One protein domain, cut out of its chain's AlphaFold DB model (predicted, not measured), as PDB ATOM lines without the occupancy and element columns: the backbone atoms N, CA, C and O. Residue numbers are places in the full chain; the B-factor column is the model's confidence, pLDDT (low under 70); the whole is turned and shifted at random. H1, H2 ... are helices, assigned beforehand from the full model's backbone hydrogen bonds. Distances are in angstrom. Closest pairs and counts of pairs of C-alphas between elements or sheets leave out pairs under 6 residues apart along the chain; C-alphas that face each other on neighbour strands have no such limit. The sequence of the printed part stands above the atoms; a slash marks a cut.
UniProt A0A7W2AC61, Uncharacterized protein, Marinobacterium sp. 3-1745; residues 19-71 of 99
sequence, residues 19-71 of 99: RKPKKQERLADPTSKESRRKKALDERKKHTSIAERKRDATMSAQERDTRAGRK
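What this domain is: This is residues 19 to 71 of the 99 residues of an uncharacterized protein of Marinobacterium sp. 3-1745 (UniProt A0A7W2AC61). Picture an open, hook-shaped chain of four helices with no common core: the longest helix, H2, has H1 packed about perpendicular on its first residues, 33 to 35, and past its other end H3 and H4 fold the chain back on itself. Residues 65 to 71 stick out from this hook. The printed part has 53 residues with four named helices, in the order H1, H2, H3, H4, and no named strand: all helix. It is extended, with a radius of gyration of the C-alphas of 16.6 A and spans of 53 by 25 by 11 A.

How they stand to each other: Begin at H2, residues 33 to 45. Before it, H1, residues 23 to 28, touches H2 at its residues 33 to 35 alone; look at Leu 27 and Ser 35, whose C-alphas are the closest, 4.7 A apart. Their lines are about perpendicular, at 74 degrees. Beyond H2, H3, residues 50 to 58, is apart from it. H4, residues 61 to 67, is close to H3 but not clearly touching it; the closest C-alphas, those of Asp 56 and Arg 64, are 6.7 A apart. H3 and H4 run opposite ways at a steep tilt of 53 degrees. In H1, H2, H3 and H4, every backbone O i to N i+4 pair is within hydrogen-bond range.

Where its parts are: Find C-alpha 33 at (169.515, 181.675, 195.371); from there H2 runs 18.6 A to C-alpha 45. H1 begins at C-alpha 23, (170.830, 192.147, 195.081), and measures 8.7 A. H3 measures 12.6 A, and H4 runs 10.2 A to C-alpha 67 at (151.860, 164.630, 202.309).

The domain as a whole: The two C-alphas farthest apart, those of Arg 19 and Thr 58, are 53.6 A apart. The printed part has no cut, and its three links between helices are tight. Look for pLDDT under 70 at residues 61 to 62 and 65 to 71 of this model; the mean of the printed part is 83.5.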
ATOM      1  N   ARG A  19     180.935 193.879 186.809       81.38
ATOM      2  CA  ARG A  19     180.237 194.055 188.080       81.38
ATOM      3  C   ARG A  19     179.510 192.777 188.461       81.38
ATOM      4  O   ARG A  19     178.682 192.252 187.727       81.38
ATOM      5  N   LYS A  20     179.728 192.336 189.702       84.31
ATOM      6  CA  LYS A  20     178.873 191.310 190.308       84.31
ATOM      7  C   LYS A  20     177.420 191.802 190.317       84.31
ATOM      8  O   LYS A  20     177.190 192.961 190.678       84.31
ATOM      9  N   PRO A  21     176.448 190.919 190.036       87.25
ATOM     10  CA  PRO A  21     175.055 191.318 189.962       87.25
ATOM     11  C   PRO A  21     174.575 191.865 191.302       87.25
ATOM     12  O   PRO A  21     174.928 191.352 192.379       87.25
ATOM     13  N   LYS A  22     173.767 192.920 191.243       88.44
ATOM     14  CA  LYS A  22     173.189 193.549 192.432       88.44
ATOM     15  C   LYS A  22     172.186 192.615 193.094       88.44
ATOM     16  O   LYS A  22     171.635 191.698 192.489       88.44
ATOM     17  N   LYS A  23     171.878 192.888 194.363       89.50
ATOM     18  CA  LYS A  23     170.830 192.147 195.081       89.50
ATOM     19  C   LYS A  23     169.471 192.247 194.373       89.50
ATOM     20  O   LYS A  23     168.753 191.262 194.345       89.50
ATOM     21  N   GLN A  24     169.153 193.407 193.795       91.38
ATOM     22  CA  GLN A  24     167.919 193.630 193.032       91.38
ATOM     23  C   GLN A  24     167.854 192.733 191.787       91.38
ATOM     24  O   GLN A  24     166.863 192.042 191.596       91.38
ATOM     25  N   GLU A  25     168.940 192.658 191.016       90.38
ATOM     26  CA  GLU A  25     169.050 191.793 189.830       90.38
ATOM     27  C   GLU A  25     168.928 190.310 190.208       90.38
ATOM     28  O   GLU A  25     168.141 189.572 189.624       90.38
ATOM     29  N   ARG A  26     169.611 189.884 191.280       92.88
ATOM     30  CA  ARG A  26     169.479 188.518 191.818       92.88
ATOM     31  C   ARG A  26     168.091 188.199 192.359       92.88
ATOM     32  O   ARG A  26     167.792 187.023 192.542       92.88
ATOM     33  N   LEU A  27     167.299 189.203 192.721       93.38
ATOM     34  CA  LEU A  27     165.942 189.008 193.221       93.38
ATOM     35  C   LEU A  27     164.923 188.968 192.078       93.38
ATOM     36  O   LEU A  27     163.902 188.303 192.223       93.38
ATOM     37  N   ALA A  28     165.214 189.657 190.971       92.31
ATOM     38  CA  ALA A  28     164.414 189.637 189.753       92.31
ATOM     39  C   ALA A  28     164.478 188.274 189.044       92.31
ATOM     40  O   ALA A  28     163.466 187.810 188.527       92.31
ATOM     41  N   ASP A  29     165.632 187.600 189.074       93.38
ATOM     42  CA  ASP A  29     165.762 186.240 188.544       93.38
ATOM     43  C   ASP A  29     165.049 185.211 189.455       93.38
ATOM     44  O   ASP A  29     165.440 185.034 190.618       93.38
ATOM     45  N   PRO A  30     164.034 184.477 188.959       91.94
ATOM     46  CA  PRO A  30     163.281 183.506 189.751       91.94
ATOM     47  C   PRO A  30     164.082 182.262 190.166       91.94
ATOM     48  O   PRO A  30     163.661 181.570 191.096       91.94
ATOM     49  N   THR A  31     165.206 181.968 189.505       92.19
ATOM     50  CA  THR A  31     166.030 180.765 189.742       92.19
ATOM     51  C   THR A  31     167.204 181.012 190.699       92.19
ATOM     52  O   THR A  31     167.731 180.087 191.342       92.19
ATOM     53  N   SER A  32     167.573 182.280 190.872       93.56
ATOM     54  CA  SER A  32     168.615 182.734 191.787       93.56
ATOM     55  C   SER A  32     168.408 182.258 193.236       93.56
ATOM     56  O   SER A  32     167.305 182.014 193.733       93.56
ATOM     57  N   LYS A  33     169.517 182.113 193.966       93.00
ATOM     58  CA  LYS A  33     169.515 181.675 195.371       93.00
ATOM     59  C   LYS A  33     168.757 182.646 196.281       93.00
ATOM     60  O   LYS A  33     168.086 182.217 197.218       93.00
ATOM     61  N   GLU A  34     168.876 183.946 196.024       92.12
ATOM     62  CA  GLU A  34     168.256 184.986 196.853       92.12
ATOM     63  C   GLU A  34     166.736 185.044 196.654       92.12
ATOM     64  O   GLU A  34     165.998 185.150 197.634       92.12
ATOM     65  N   SER A  35     166.252 184.890 195.418       93.94
ATOM     66  CA  SER A  35     164.814 184.823 195.132       93.94
ATOM     67  C   SER A  35     164.179 183.569 195.733       93.94
ATOM     68  O   SER A  35     163.151 183.674 196.403       93.94
ATOM     69  N   ARG A  36     164.836 182.405 195.622       94.25
ATOM     70  CA  ARG A  36     164.406 181.168 196.299       94.25
ATOM     71  C   ARG A  36     164.329 181.322 197.816       94.25
ATOM     72  O   ARG A  36     163.357 180.890 198.428       94.25
ATOM     73  N   ARG A  37     165.324 181.970 198.430       95.00
ATOM     74  CA  ARG A  37     165.315 182.258 199.874       95.00
ATOM     75  C   ARG A  37     164.143 183.146 200.271       95.00
ATOM     76  O   ARG A  37     163.473 182.834 201.251       95.00
ATOM     77  N   LYS A  38     163.884 184.224 199.522       94.25
ATOM     78  CA  LYS A  38     162.752 185.117 199.795       94.25
ATOM     79  C   LYS A  38     161.422 184.371 199.672       94.25
ATOM     80  O   LYS A  38     160.646 184.405 200.617       94.25
ATOM     81  N   LYS A  39     161.213 183.623 198.582       93.56
ATOM     82  CA  LYS A  39     160.007 182.799 198.383       93.56
ATOM     83  C   LYS A  39     159.781 181.824 199.539       93.56
ATOM     84  O   LYS A  39     158.694 181.798 200.096       93.56
ATOM     85  N   ALA A  40     160.823 181.111 199.968       91.81
ATOM     86  CA  ALA A  40     160.722 180.181 201.091       91.81
ATOM     87  C   ALA A  40     160.381 180.879 202.420       91.81
ATOM     88  O   ALA A  40     159.668 180.320 203.250       91.81
ATOM     89  N   LEU A  41     160.891 182.093 202.657       92.31
ATOM     90  CA  LEU A  41     160.518 182.882 203.835       92.31
ATOM     91  C   LEU A  41     159.072 183.373 203.750       92.31
ATOM     92  O   LEU A  41     158.368 183.330 204.755       92.31
ATOM     93  N   ASP A  42     158.634 183.811 202.574       92.38
ATOM     94  CA  ASP A  42     157.265 184.270 202.353       92.38
ATOM     95  C   ASP A  42     156.278 183.105 202.524       92.38
ATOM     96  O   ASP A  42     155.285 183.249 203.224       92.38
ATOM     97  N   GLU A  43     156.586 181.920 201.992       89.12
ATOM     98  CA  GLU A  43     155.819 180.686 202.212       89.12
ATOM     99  C   GLU A  43     155.753 180.289 203.689       89.12
ATOM    100  O   GLU A  43     154.681 179.946 204.172       89.12
ATOM    101  N   ARG A  44     156.860 180.402 204.436       84.88
ATOM    102  CA  ARG A  44     156.867 180.138 205.887       84.88
ATOM    103  C   ARG A  44     155.998 181.108 206.681       84.88
ATOM    104  O   ARG A  44     155.497 180.738 207.735       84.88
ATOM    105  N   LYS A  45     155.875 182.354 206.217       91.19
ATOM    106  CA  LYS A  45     155.051 183.383 206.866       91.19
ATOM    107  C   LYS A  45     153.569 183.249 206.532       91.19
ATOM    108  O   LYS A  45     152.749 183.797 207.262       91.19
ATOM    109  N   LYS A  46     153.209 182.557 205.447       89.56
ATOM    110  CA  LYS A  46     151.805 182.319 205.099       89.56
ATOM    111  C   LYS A  46     151.179 181.407 206.151       89.56
ATOM    112  O   LYS A  46     151.617 180.280 206.357       89.56
ATOM    113  N   HIS A  47     150.142 181.904 206.815       85.00
ATOM    114  CA  HIS A  47     149.348 181.094 207.724       85.00
ATOM    115  C   HIS A  47     148.508 180.090 206.929       85.00
ATOM    116  O   HIS A  47     147.904 180.443 205.918       85.00
ATOM    117  N   THR A  48     148.451 178.848 207.406       84.25
ATOM    118  CA  THR A  48     147.537 177.828 206.876       84.25
ATOM    119  C   THR A  48     146.092 178.268 207.079       84.25
ATOM    120  O   THR A  48     145.749 178.774 208.155       84.25
ATOM    121  N   SER A  49     145.232 178.019 206.096       89.06
ATOM    122  CA  SER A  49     143.799 178.290 206.235       89.06
ATOM    123  C   SER A  49     143.158 177.422 207.329       89.06
ATOM    124  O   SER A  49     143.677 176.369 207.712       89.06
ATOM    125  N   ILE A  50     141.993 177.840 207.838       86.56
ATOM    126  CA  ILE A  50     141.242 177.070 208.847       86.56
ATOM    127  C   ILE A  50     140.829 175.698 208.290       86.56
ATOM    128  O   ILE A  50     140.885 174.706 209.011       86.56
ATOM    129  N   ALA A  51     140.440 175.630 207.014       86.06
ATOM    130  CA  ALA A  51     140.047 174.382 206.361       86.06
ATOM    131  C   ALA A  51     141.217 173.391 206.264       86.06
ATOM    132  O   ALA A  51     141.051 172.214 206.576       86.06
ATOM    133  N   GLU A  52     142.408 173.865 205.893       84.56
ATOM    134  CA  GLU A  52     143.624 173.043 205.883       84.56
ATOM    135  C   GLU A  52     143.988 172.579 207.290       84.56
ATOM    136  O   GLU A  52     144.211 171.391 207.496       84.56
ATOM    137  N   ARG A  53     143.930 173.475 208.282       84.25
ATOM    138  CA  ARG A  53     144.198 173.124 209.682       84.25
ATOM    139  C   ARG A  53     143.243 172.049 210.207       84.25
ATOM    140  O   ARG A  53     143.680 171.156 210.923       84.25
ATOM    141  N   LYS A  54     141.953 172.118 209.857       85.88
ATOM    142  CA  LYS A  54     140.958 171.100 210.235       85.88
ATOM    143  C   LYS A  54     141.256 169.750 209.585       85.88
ATOM    144  O   LYS A  54     141.205 168.740 210.273       85.88
ATOM    145  N   ARG A  55     141.620 169.735 208.298       82.38
ATOM    146  CA  ARG A  55     142.033 168.506 207.599       82.38
ATOM    147  C   ARG A  55     143.275 167.894 208.240       82.38
ATOM    148  O   ARG A  55     143.294 166.701 208.513       82.38
ATOM    149  N   ASP A  56     144.279 168.711 208.545       80.12
ATOM    150  CA  ASP A  56     145.514 168.243 209.175       80.12
ATOM    151  C   ASP A  56     145.284 167.752 210.616       80.12
ATOM    152  O   ASP A  56     145.997 166.867 211.081       80.12
ATOM    153  N   ALA A  57     144.280 168.281 211.324       81.88
ATOM    154  CA  ALA A  57     143.900 167.803 212.654       81.88
ATOM    155  C   ALA A  57     143.251 166.410 212.624       81.88
ATOM    156  O   ALA A  57     143.421 165.644 213.568       81.88
ATOM    157  N   THR A  58     142.530 166.077 211.549       83.38
ATOM    158  CA  THR A  58     141.894 164.761 211.364       83.38
ATOM    159  C   THR A  58     142.822 163.715 210.745       83.38
ATOM    160  O   THR A  58     142.519 162.529 210.808       83.38
ATOM    161  N   MET A  59     143.933 164.132 210.130       79.69
ATOM    162  CA  MET A  59     144.883 163.215 209.494       79.69
ATOM    163  C   MET A  59     145.768 162.521 210.534       79.69
ATOM    164  O   MET A  59     146.290 163.152 211.467       79.69
ATOM    165  N   SER A  60     146.021 161.230 210.315       79.81
ATOM    166  CA  SER A  60     147.001 160.483 211.102       79.81
ATOM    167  C   SER A  60     148.391 161.129 210.981       79.81
ATOM    168  O   SER A  60     148.708 161.837 210.017       79.81
ATOM    169  N   ALA A  61     149.254 160.932 211.985       69.81
ATOM    170  CA  ALA A  61     150.615 161.478 211.946       69.81
ATOM    171  C   ALA A  61     151.389 161.001 210.698       69.81
ATOM    172  O   ALA A  61     152.144 161.771 210.111       69.81
ATOM    173  N   GLN A  62     151.128 159.766 210.257       68.00
ATOM    174  CA  GLN A  62     151.748 159.167 209.076       68.00
ATOM    175  C   GLN A  62     151.298 159.845 207.773       68.00
ATOM    176  O   GLN A  62     152.137 160.165 206.936       68.00
ATOM    177  N   GLU A  63     150.005 160.130 207.612       72.25
ATOM    178  CA  GLU A  63     149.469 160.801 206.416       72.25
ATOM    179  C   GLU A  63     149.932 162.255 206.289       72.25
ATOM    180  O   GLU A  63     150.207 162.740 205.188       72.25
ATOM    181  N   ARG A  64     150.071 162.964 207.417       70.06
ATOM    182  CA  ARG A  64     150.650 164.318 207.417       70.06
ATOM    183  C   ARG A  64     152.097 164.315 206.943       70.06
ATOM    184  O   ARG A  64     152.497 165.195 206.180       70.06
ATOM    185  N   ASP A  65     152.869 163.327 207.384       65.62
ATOM    186  CA  ASP A  65     154.291 163.223 207.077       65.62
ATOM    187  C   ASP A  65     154.543 162.828 205.612       65.62
ATOM    188  O   ASP A  65     155.442 163.390 204.979       65.62
ATOM    189  N   THR A  66     153.733 161.933 205.034       69.94
ATOM    190  CA  THR A  66     153.829 161.576 203.605       69.94
ATOM    191  C   THR A  66     153.423 162.739 202.700       69.94
ATOM    192  O   THR A  66     154.115 163.041 201.725       69.94
ATOM    193  N   ARG A  67     152.354 163.464 203.057       69.94
ATOM    194  CA  ARG A  67     151.860 164.630 202.309       69.94
ATOM    195  C   ARG A  67     152.833 165.813 202.317       69.94
ATOM    196  O   ARG A  67     152.896 166.554 201.339       69.94
ATOM    197  N   ALA A  68     153.612 165.993 203.386       64.81
ATOM    198  CA  ALA A  68     154.587 167.082 203.506       64.81
ATOM    199  C   ALA A  68     155.808 166.947 202.567       64.81
ATOM    200  O   ALA A  68     156.625 167.868 202.498       64.81
ATOM    201  N   GLY A  69     155.949 165.829 201.842       56.09
ATOM    202  CA  GLY A  69     156.806 165.715 200.654       56.09
ATOM    203  C   GLY A  69     158.309 165.945 200.864       56.09
ATOM    204  O   GLY A  69     159.051 166.094 199.891       56.09
ATOM    205  N   ARG A  70     158.809 165.984 202.107       51.59
ATOM    206  CA  ARG A  70     160.250 166.087 202.367       51.59
ATOM    207  C   ARG A  70     160.911 164.711 202.316       51.59
ATOM    208  O   ARG A  70     160.674 163.869 203.174       51.59
ATOM    209  N   LYS A  71     161.867 164.553 201.390       46.59
ATOM    210  CA  LYS A  71     163.040 163.679 201.576       46.59
ATOM    211  C   LYS A  71     163.662 164.025 202.935       46.59
ATOM    212  O   LYS A  71     164.203 165.118 203.088       46.59
TER     213      LYS A  71